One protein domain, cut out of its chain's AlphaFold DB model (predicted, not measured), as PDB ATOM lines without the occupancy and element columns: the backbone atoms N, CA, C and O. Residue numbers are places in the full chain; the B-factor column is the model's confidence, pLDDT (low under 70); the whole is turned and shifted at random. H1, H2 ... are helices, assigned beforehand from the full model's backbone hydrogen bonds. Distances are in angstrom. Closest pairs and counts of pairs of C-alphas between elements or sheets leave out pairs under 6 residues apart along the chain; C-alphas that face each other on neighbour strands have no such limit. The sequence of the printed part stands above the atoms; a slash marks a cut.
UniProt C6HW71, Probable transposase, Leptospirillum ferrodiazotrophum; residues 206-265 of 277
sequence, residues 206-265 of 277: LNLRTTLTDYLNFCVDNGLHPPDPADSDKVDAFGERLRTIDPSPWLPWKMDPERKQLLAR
ATOM      1  N   LEU A 206     -61.080   8.002  26.001       94.62
ATOM      2  CA  LEU A 206     -61.018   8.856  27.185       94.62
ATOM      3  C   LEU A 206     -61.531  10.268  26.882       94.62
ATOM      4  O   LEU A 206     -61.320  10.807  25.790       94.62
ATOM      5  N   ASN A 207     -62.151  10.911  27.875       95.19
ATOM      6  CA  ASN A 207     -62.484  12.324  27.780       95.19
ATOM      7  C   ASN A 207     -61.218  13.148  28.034       95.19
ATOM      8  O   ASN A 207     -60.647  13.103  29.125       95.19
ATOM      9  N   LEU A 208     -60.782  13.912  27.031       93.81
ATOM     10  CA  LEU A 208     -59.516  14.649  27.100       93.81
ATOM     11  C   LEU A 208     -59.484  15.662  28.247       93.81
ATOM     12  O   LEU A 208     -58.470  15.765  28.930       93.81
ATOM     13  N   ARG A 209     -60.587  16.387  28.475       93.75
ATOM     14  CA  ARG A 209     -60.669  17.385  29.548       93.75
ATOM     15  C   ARG A 209     -60.616  16.705  30.908       93.75
ATOM     16  O   ARG A 209     -59.785  17.082  31.719       93.75
ATOM     17  N   THR A 210     -61.454  15.693  31.132       95.56
ATOM     18  CA  THR A 210     -61.467  14.935  32.390       95.56
ATOM     19  C   THR A 210     -60.097  14.336  32.686       95.56
ATOM     20  O   THR A 210     -59.576  14.530  33.777       95.56
ATOM     21  N   THR A 211     -59.486  13.677  31.700       95.56
ATOM     22  CA  THR A 211     -58.187  13.004  31.855       95.56
ATOM     23  C   THR A 211     -57.061  13.993  32.135       95.56
ATOM     24  O   THR A 211     -56.250  13.762  33.025       95.56
ATOM     25  N   LEU A 212     -57.019  15.120  31.415       95.00
ATOM     26  CA  LEU A 212     -56.008  16.150  31.641       95.00
ATOM     27  C   LEU A 212     -56.192  16.841  32.997       95.00
ATOM     28  O   LEU A 212     -55.210  17.090  33.683       95.00
ATOM     29  N   THR A 213     -57.429  17.147  33.393       94.75
ATOM     30  CA  THR A 213     -57.716  17.740  34.708       94.75
ATOM     31  C   THR A 213     -57.332  16.793  35.835       94.75
ATOM     32  O   THR A 213     -56.694  17.222  36.786       94.75
ATOM     33  N   ASP A 214     -57.669  15.513  35.713       95.31
ATOM     34  CA  ASP A 214     -57.281  14.487  36.674       95.31
ATOM     35  C   ASP A 214     -55.747  14.370  36.798       95.31
ATOM     36  O   ASP A 214     -55.225  14.414  37.910       95.31
ATOM     37  N   TYR A 215     -55.021  14.346  35.675       93.88
ATOM     38  CA  TYR A 215     -53.554  14.368  35.664       93.88
ATOM     39  C   TYR A 215     -52.976  15.619  36.342       93.88
ATOM     40  O   TYR A 215     -52.067  15.527  37.161       93.88
ATOM     41  N   LEU A 216     -53.494  16.805  36.013       93.75
ATOM     42  CA  LEU A 216     -52.980  18.062  36.562       93.75
ATOM     43  C   LEU A 216     -53.280  18.204  38.057       93.75
ATOM     44  O   LEU A 216     -52.404  18.644  38.795       93.75
ATOM     45  N   ASN A 217     -54.473  17.805  38.504       94.38
ATOM     46  CA  ASN A 217     -54.814  17.779  39.926       94.38
ATOM     47  C   ASN A 217     -53.887  16.830  40.682       94.38
ATOM     48  O   ASN A 217     -53.337  17.212  41.708       94.38
ATOM     49  N   PHE A 218     -53.616  15.649  40.120       92.69
ATOM     50  CA  PHE A 218     -52.635  14.740  40.694       92.69
ATOM     51  C   PHE A 218     -51.253  15.396  40.835       92.69
ATOM     52  O   PHE A 218     -50.636  15.285  41.893       92.69
ATOM     53  N   CYS A 219     -50.762  16.104  39.812       90.69
ATOM     54  CA  CYS A 219     -49.488  16.822  39.911       90.69
ATOM     55  C   CYS A 219     -49.518  17.873  41.031       90.69
ATOM     56  O   CYS A 219     -48.554  17.982  41.781       90.69
ATOM     57  N   VAL A 220     -50.612  18.632  41.167       91.94
ATOM     58  CA  VAL A 220     -50.785  19.632  42.238       91.94
ATOM     59  C   VAL A 220     -50.725  18.975  43.616       91.94
ATOM     60  O   VAL A 220     -49.940  19.409  44.459       91.94
ATOM     61  N   ASP A 221     -51.468  17.888  43.811       90.56
ATOM     62  CA  ASP A 221     -51.507  17.139  45.072       90.56
ATOM     63  C   ASP A 221     -50.152  16.493  45.414       90.56
ATOM     64  O   ASP A 221     -49.858  16.217  46.576       90.56
ATOM     65  N   ASN A 222     -49.290  16.303  44.409       86.62
ATOM     66  CA  ASN A 222     -47.940  15.759  44.545       86.62
ATOM     67  C   ASN A 222     -46.840  16.826  44.419       86.62
ATOM     68  O   ASN A 222     -45.710  16.510  44.049       86.62
ATOM     69  N   GLY A 223     -47.140  18.086  44.752       85.69
ATOM     70  CA  GLY A 223     -46.134  19.149  44.845       85.69
ATOM     71  C   GLY A 223     -45.606  19.628  43.494       85.69
ATOM     72  O   GLY A 223     -44.434  19.959  43.380       85.69
ATOM     73  N   LEU A 224     -46.463  19.653  42.471       84.31
ATOM     74  CA  LEU A 224     -46.147  20.006  41.080       84.31
ATOM     75  C   LEU A 224     -45.200  19.025  40.366       84.31
ATOM     76  O   LEU A 224     -44.716  19.327  39.275       84.31
ATOM     77  N   HIS A 225     -44.989  17.829  40.923       81.06
ATOM     78  CA  HIS A 225     -44.201  16.788  40.271       81.06
ATOM     79  C   HIS A 225     -45.072  15.936  39.332       81.06
ATOM     80  O   HIS A 225     -46.055  15.337  39.780       81.06
ATOM     81  N   PRO A 226     -44.728  15.840  38.034       84.44
ATOM     82  CA  PRO A 226     -45.390  14.912  37.129       84.44
ATOM     83  C   PRO A 226     -45.055  13.450  37.466       84.44
ATOM     84  O   PRO A 226     -43.960  13.176  37.963       84.44
ATOM     85  N   PRO A 227     -45.949  12.503  37.128       85.25
ATOM     86  CA  PRO A 227     -45.632  11.084  37.090       85.25
ATOM     87  C   PRO A 227     -44.370  10.800  36.278       85.25
ATOM     88  O   PRO A 227     -44.285  11.172  35.104       85.25
ATOM     89  N   ASP A 228     -43.414  10.113  36.892       80.38
ATOM     90  CA  ASP A 228     -42.147   9.752  36.278       80.38
ATOM     91  C   ASP A 228     -41.769   8.315  36.667       80.38
ATOM     92  O   ASP A 228     -41.627   8.019  37.860       80.38
ATOM     93  N   PRO A 229     -41.649   7.384  35.701       73.75
ATOM     94  CA  PRO A 229     -41.330   6.001  36.014       73.75
ATOM     95  C   PRO A 229     -39.989   5.902  36.748       73.75
ATOM     96  O   PRO A 229     -39.071   6.689  36.510       73.75
ATOM     97  N   ALA A 230     -39.882   4.900  37.626       65.44
ATOM     98  CA  ALA A 230     -38.604   4.519  38.216       65.44
ATOM     99  C   ALA A 230     -37.597   4.337  37.070       65.44
ATOM    100  O   ALA A 230     -37.948   3.707  36.075       65.44
ATOM    101  N   ASP A 231     -36.410   4.933  37.195       58.06
ATOM    102  CA  ASP A 231     -35.310   4.947  36.205       58.06
ATOM    103  C   ASP A 231     -35.257   6.141  35.237       58.06
ATOM    104  O   ASP A 231     -34.441   6.174  34.316       58.06
ATOM    105  N   SER A 232     -36.073   7.169  35.448       64.50
ATOM    106  CA  SER A 232     -35.915   8.443  34.751       64.50
ATOM    107  C   SER A 232     -34.939   9.369  35.502       64.50
ATOM    108  O   SER A 232     -35.199   9.799  36.623       64.50
ATOM    109  N   ASP A 233     -33.802   9.714  34.887       70.69
ATOM    110  CA  ASP A 233     -32.838  10.702  35.418       70.69
ATOM    111  C   ASP A 233     -33.281  12.162  35.181       70.69
ATOM    112  O   ASP A 233     -32.466  13.081  35.064       70.69
ATOM    113  N   LYS A 234     -34.588  12.397  35.052       74.44
ATOM    114  CA  LYS A 234     -35.125  13.718  34.734       74.44
ATOM    115  C   LYS A 234     -35.204  14.610  35.966       74.44
ATOM    116  O   LYS A 234     -35.452  14.175  37.091       74.44
ATOM    117  N   VAL A 235     -35.045  15.898  35.698       73.44
ATOM    118  CA  VAL A 235     -35.237  16.985  36.654       73.44
ATOM    119  C   VAL A 235     -36.407  17.857  36.211       73.44
ATOM    120  O   VAL A 235     -36.740  17.901  35.021       73.44
ATOM    121  N   ASP A 236     -37.052  18.527  37.159       71.88
ATOM    122  CA  ASP A 236     -38.076  19.522  36.872       71.88
ATOM    123  C   ASP A 236     -37.475  20.844  36.353       71.88
ATOM    124  O   ASP A 236     -36.268  20.986  36.143       71.88
ATOM    125  N   ALA A 237     -38.339  21.836  36.125       69.25
ATOM    126  CA  ALA A 237     -37.933  23.155  35.645       69.25
ATOM    127  C   ALA A 237     -37.046  23.938  36.638       69.25
ATOM    128  O   ALA A 237     -36.453  24.943  36.247       69.25
ATOM    129  N   PHE A 238     -36.950  23.490  37.892       75.00
ATOM    130  CA  PHE A 238     -36.155  24.093  38.962       75.00
ATOM    131  C   PHE A 238     -34.869  23.303  39.251       75.00
ATOM    132  O   PHE A 238     -34.078  23.708  40.101       75.00
ATOM    133  N   GLY A 239     -34.619  22.223  38.504       72.25
ATOM    134  CA  GLY A 239     -33.439  21.379  38.664       72.25
ATOM    135  C   GLY A 239     -33.569  20.342  39.780       72.25
ATOM    136  O   GLY A 239     -32.577  19.684  40.097       72.25
ATOM    137  N   GLU A 240     -34.757  20.160  40.361       75.19
ATOM    138  CA  GLU A 240     -35.001  19.107  41.345       75.19
ATOM    139  C   GLU A 240     -35.298  17.779  40.652       75.19
ATOM    140  O   GLU A 240     -35.980  17.721  39.627       75.19
ATOM    141  N   ARG A 241     -34.783  16.679  41.210       73.06
ATOM    142  CA  ARG A 241     -35.029  15.344  40.662       73.06
ATOM    143  C   ARG A 241     -36.521  15.028  40.723       73.06
ATOM    144  O   ARG A 241     -37.139  15.160  41.780       73.06
ATOM    145  N   LEU A 242     -37.078  14.558  39.610       71.69
ATOM    146  CA  LEU A 242     -38.459  14.100  39.594       71.69
ATOM    147  C   LEU A 242     -38.641  12.925  40.558       71.69
ATOM    148  O   LEU A 242     -37.801  12.027  40.662       71.69
ATOM    149  N   ARG A 243     -39.750  12.950  41.300       73.31
ATOM    150  CA  ARG A 243     -40.119  11.845  42.182       73.31
ATOM    151  C   ARG A 243     -40.548  10.659  41.334       73.31
ATOM    152  O   ARG A 243     -41.316  10.813  40.390       73.31
ATOM    153  N   THR A 244     -40.105   9.471  41.728       81.12
ATOM    154  CA  THR A 244     -40.574   8.224  41.134       81.12
ATOM    155  C   THR A 244     -42.059   8.046  41.424       81.12
ATOM    156  O   THR A 244     -42.455   7.746  42.549       81.12
ATOM    157  N   ILE A 245     -42.877   8.250  40.401       82.75
ATOM    158  CA  ILE A 245     -44.331   8.200  40.464       82.75
ATOM    159  C   ILE A 245     -44.817   7.405  39.252       82.75
ATOM    160  O   ILE A 245     -44.531   7.754  38.109       82.75
ATOM    161  N   ASP A 246     -45.584   6.342  39.486       85.06
ATOM    162  CA  ASP A 246     -46.065   5.467  38.417       85.06
ATOM    163  C   ASP A 246     -47.029   6.200  37.454       85.06
ATOM    164  O   ASP A 246     -48.096   6.647  37.882       85.06
ATOM    165  N   PRO A 247     -46.716   6.303  36.144       87.19
ATOM    166  CA  PRO A 247     -47.610   6.922  35.166       87.19
ATOM    167  C   PRO A 247     -48.758   6.005  34.712       87.19
ATOM    168  O   PRO A 247     -49.627   6.450  33.958       87.19
ATOM    169  N   SER A 248     -48.781   4.732  35.128       89.25
ATOM    170  CA  SER A 248     -49.777   3.735  34.701       89.25
ATOM    171  C   SER A 248     -51.243   4.192  34.794       89.25
ATOM    172  O   SER A 248     -51.988   3.867  33.864       89.25
ATOM    173  N   PRO A 249     -51.672   5.006  35.786       91.69
ATOM    174  CA  PRO A 249     -53.039   5.524  35.847       91.69
ATOM    175  C   PRO A 249     -53.485   6.373  34.647       91.69
ATOM    176  O   PRO A 249     -54.686   6.585  34.500       91.69
ATOM    177  N   TRP A 250     -52.567   6.847  33.790       92.19
ATOM    178  CA  TRP A 250     -52.872   7.617  32.570       92.19
ATOM    179  C   TRP A 250     -52.430   6.932  31.272       92.19
ATOM    180  O   TRP A 250     -52.574   7.510  30.188       92.19
ATOM    181  N   LEU A 251     -51.910   5.702  31.350       91.25
ATOM    182  CA  LEU A 251     -51.508   4.910  30.187       91.25
ATOM    183  C   LEU A 251     -52.641   3.950  29.799       91.25
ATOM    184  O   LEU A 251     -52.893   2.995  30.532       91.25
ATOM    185  N   PRO A 252     -53.313   4.127  28.642       91.56
ATOM    186  CA  PRO A 252     -54.508   3.348  28.305       91.56
ATOM    187  C   PRO A 252     -54.350   1.825  28.314       91.56
ATOM    188  O   PRO A 252     -55.318   1.118  28.564       91.56
ATOM    189  N   TRP A 253     -53.146   1.323  28.033       90.00
ATOM    190  CA  TRP A 253     -52.826  -0.108  28.010       90.00
ATOM    191  C   TRP A 253     -52.452  -0.686  29.383       90.00
ATOM    192  O   TRP A 253     -52.280  -1.894  29.499       90.00
ATOM    193  N   LYS A 254     -52.300   0.154  30.415       90.94
ATOM    194  CA  LYS A 254     -52.103  -0.264  31.815       90.94
ATOM    195  C   LYS A 254     -53.280   0.104  32.724       90.94
ATOM    196  O   LYS A 254     -53.299  -0.284  33.885       90.94
ATOM    197  N   MET A 255     -54.235   0.866  32.200       91.44
ATOM    198  CA  MET A 255     -55.402   1.349  32.924       91.44
ATOM    199  C   MET A 255     -56.436   0.233  33.079       91.44
ATOM    200  O   MET A 255     -56.793  -0.427  32.100       91.44
ATOM    201  N   ASP A 256     -56.946   0.048  34.295       91.25
ATOM    202  CA  ASP A 256     -58.046  -0.881  34.537       91.25
ATOM    203  C   ASP A 256     -59.376  -0.373  33.919       91.25
ATOM    204  O   ASP A 256     -59.520   0.818  33.599       91.25
ATOM    205  N   PRO A 257     -60.369  -1.261  33.714       92.00
ATOM    206  CA  PRO A 257     -61.639  -0.884  33.095       92.00
ATOM    207  C   PRO A 257     -62.440   0.178  33.863       92.00
ATOM    208  O   PRO A 257     -63.111   0.996  33.229       92.00
ATOM    209  N   GLU A 258     -62.376   0.194  35.195       93.62
ATOM    210  CA  GLU A 258     -63.140   1.127  36.032       93.62
ATOM    211  C   GLU A 258     -62.577   2.544  35.916       93.62
ATOM    212  O   GLU A 258     -63.315   3.494  35.641       93.62
ATOM    213  N   ARG A 259     -61.252   2.687  36.016       93.75
ATOM    214  CA  ARG A 259     -60.536   3.944  35.796       93.75
ATOM    215  C   ARG A 259     -60.763   4.462  34.384       93.75
ATOM    216  O   ARG A 259     -61.021   5.653  34.202       93.75
ATOM    217  N   LYS A 260     -60.748   3.573  33.389       92.94
ATOM    218  CA  LYS A 260     -61.058   3.930  32.001       92.94
ATOM    219  C   LYS A 260     -62.477   4.465  31.861       92.94
ATOM    220  O   LYS A 260     -62.680   5.493  31.217       92.94
ATOM    221  N   GLN A 261     -63.456   3.819  32.492       93.19
ATOM    222  CA  GLN A 261     -64.841   4.281  32.478       93.19
ATOM    223  C   GLN A 261     -65.011   5.620  33.208       93.19
ATOM    224  O   GLN A 261     -65.773   6.469  32.744       93.19
ATOM    225  N   LEU A 262     -64.301   5.828  34.318       93.69
ATOM    226  CA  LEU A 262     -64.298   7.085  35.061       93.69
ATOM    227  C   LEU A 262     -63.771   8.236  34.194       93.69
ATOM    228  O   LEU A 262     -64.445   9.254  34.046       93.69
ATOM    229  N   LEU A 263     -62.603   8.054  33.575       94.62
ATOM    230  CA  LEU A 263     -61.952   9.078  32.753       94.62
ATOM    231  C   LEU A 263     -62.622   9.283  31.385       94.62
ATOM    232  O   LEU A 263     -62.425  10.317  30.747       94.62
ATOM    233  N   ALA A 264     -63.444   8.338  30.928       93.88
ATOM    234  CA  ALA A 264     -64.273   8.496  29.733       93.88
ATOM    235  C   ALA A 264     -65.464   9.450  29.944       93.88
ATOM    236  O   ALA A 264     -66.006   9.987  28.975       93.88
ATOM    237  N   ARG A 265     -65.888   9.685  31.193       92.81
ATOM    238  CA  ARG A 265     -67.039  10.544  31.502       92.81
ATOM    239  C   ARG A 265     -66.633  12.022  31.512       92.81
ATOM    240  O   ARG A 265     -65.556  12.357  32.006       92.81
TER     241      ARG A 265
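This is residues 206 to 265 of the 277 residues of the protein "Probable transposase" of Leptospirillum ferrodiazotrophum (UniProt C6HW71). Little regular structure: two helices, H1 and H2, meet as an L at one end, and a long loop, residues 222 to 256, runs from H1 out to the far end and folds back to H2. The printed part has 60 residues, with H1 and then H2 along the chain and no named strand. Its class is all helix, with 22 residues in named elements. It is elongated, 36 by 20 by 15 A, and only just compact, close to loose, with a radius of gyration of the C-alphas of 12.5 A.

H1, residues 208 to 221, begins at C-alpha 208 (-59.516, 14.649, 27.100) and is 19.8 A long from first to last C-alpha. H2, residues 257 to 264, ends at C-alpha 264 (-64.273, 8.496, 29.733).

H1 touches H2 with residues 210 to 211 alone; the closest C-alphas, of Thr 211 and Leu 263, are 5.5 A apart. Their lines are about perpendicular, at 76 degrees. In H1 and H2 every O i to N i+4 pair is within hydrogen-bond range.

The two C-alphas farthest apart, of Gly 239 and Pro 257, are 36.4 A apart. The printed part has no cut. The link from H1 to H2 is long, 35 residues. The model's pLDDT is under 70 at residues 230 to 232 and residue 237.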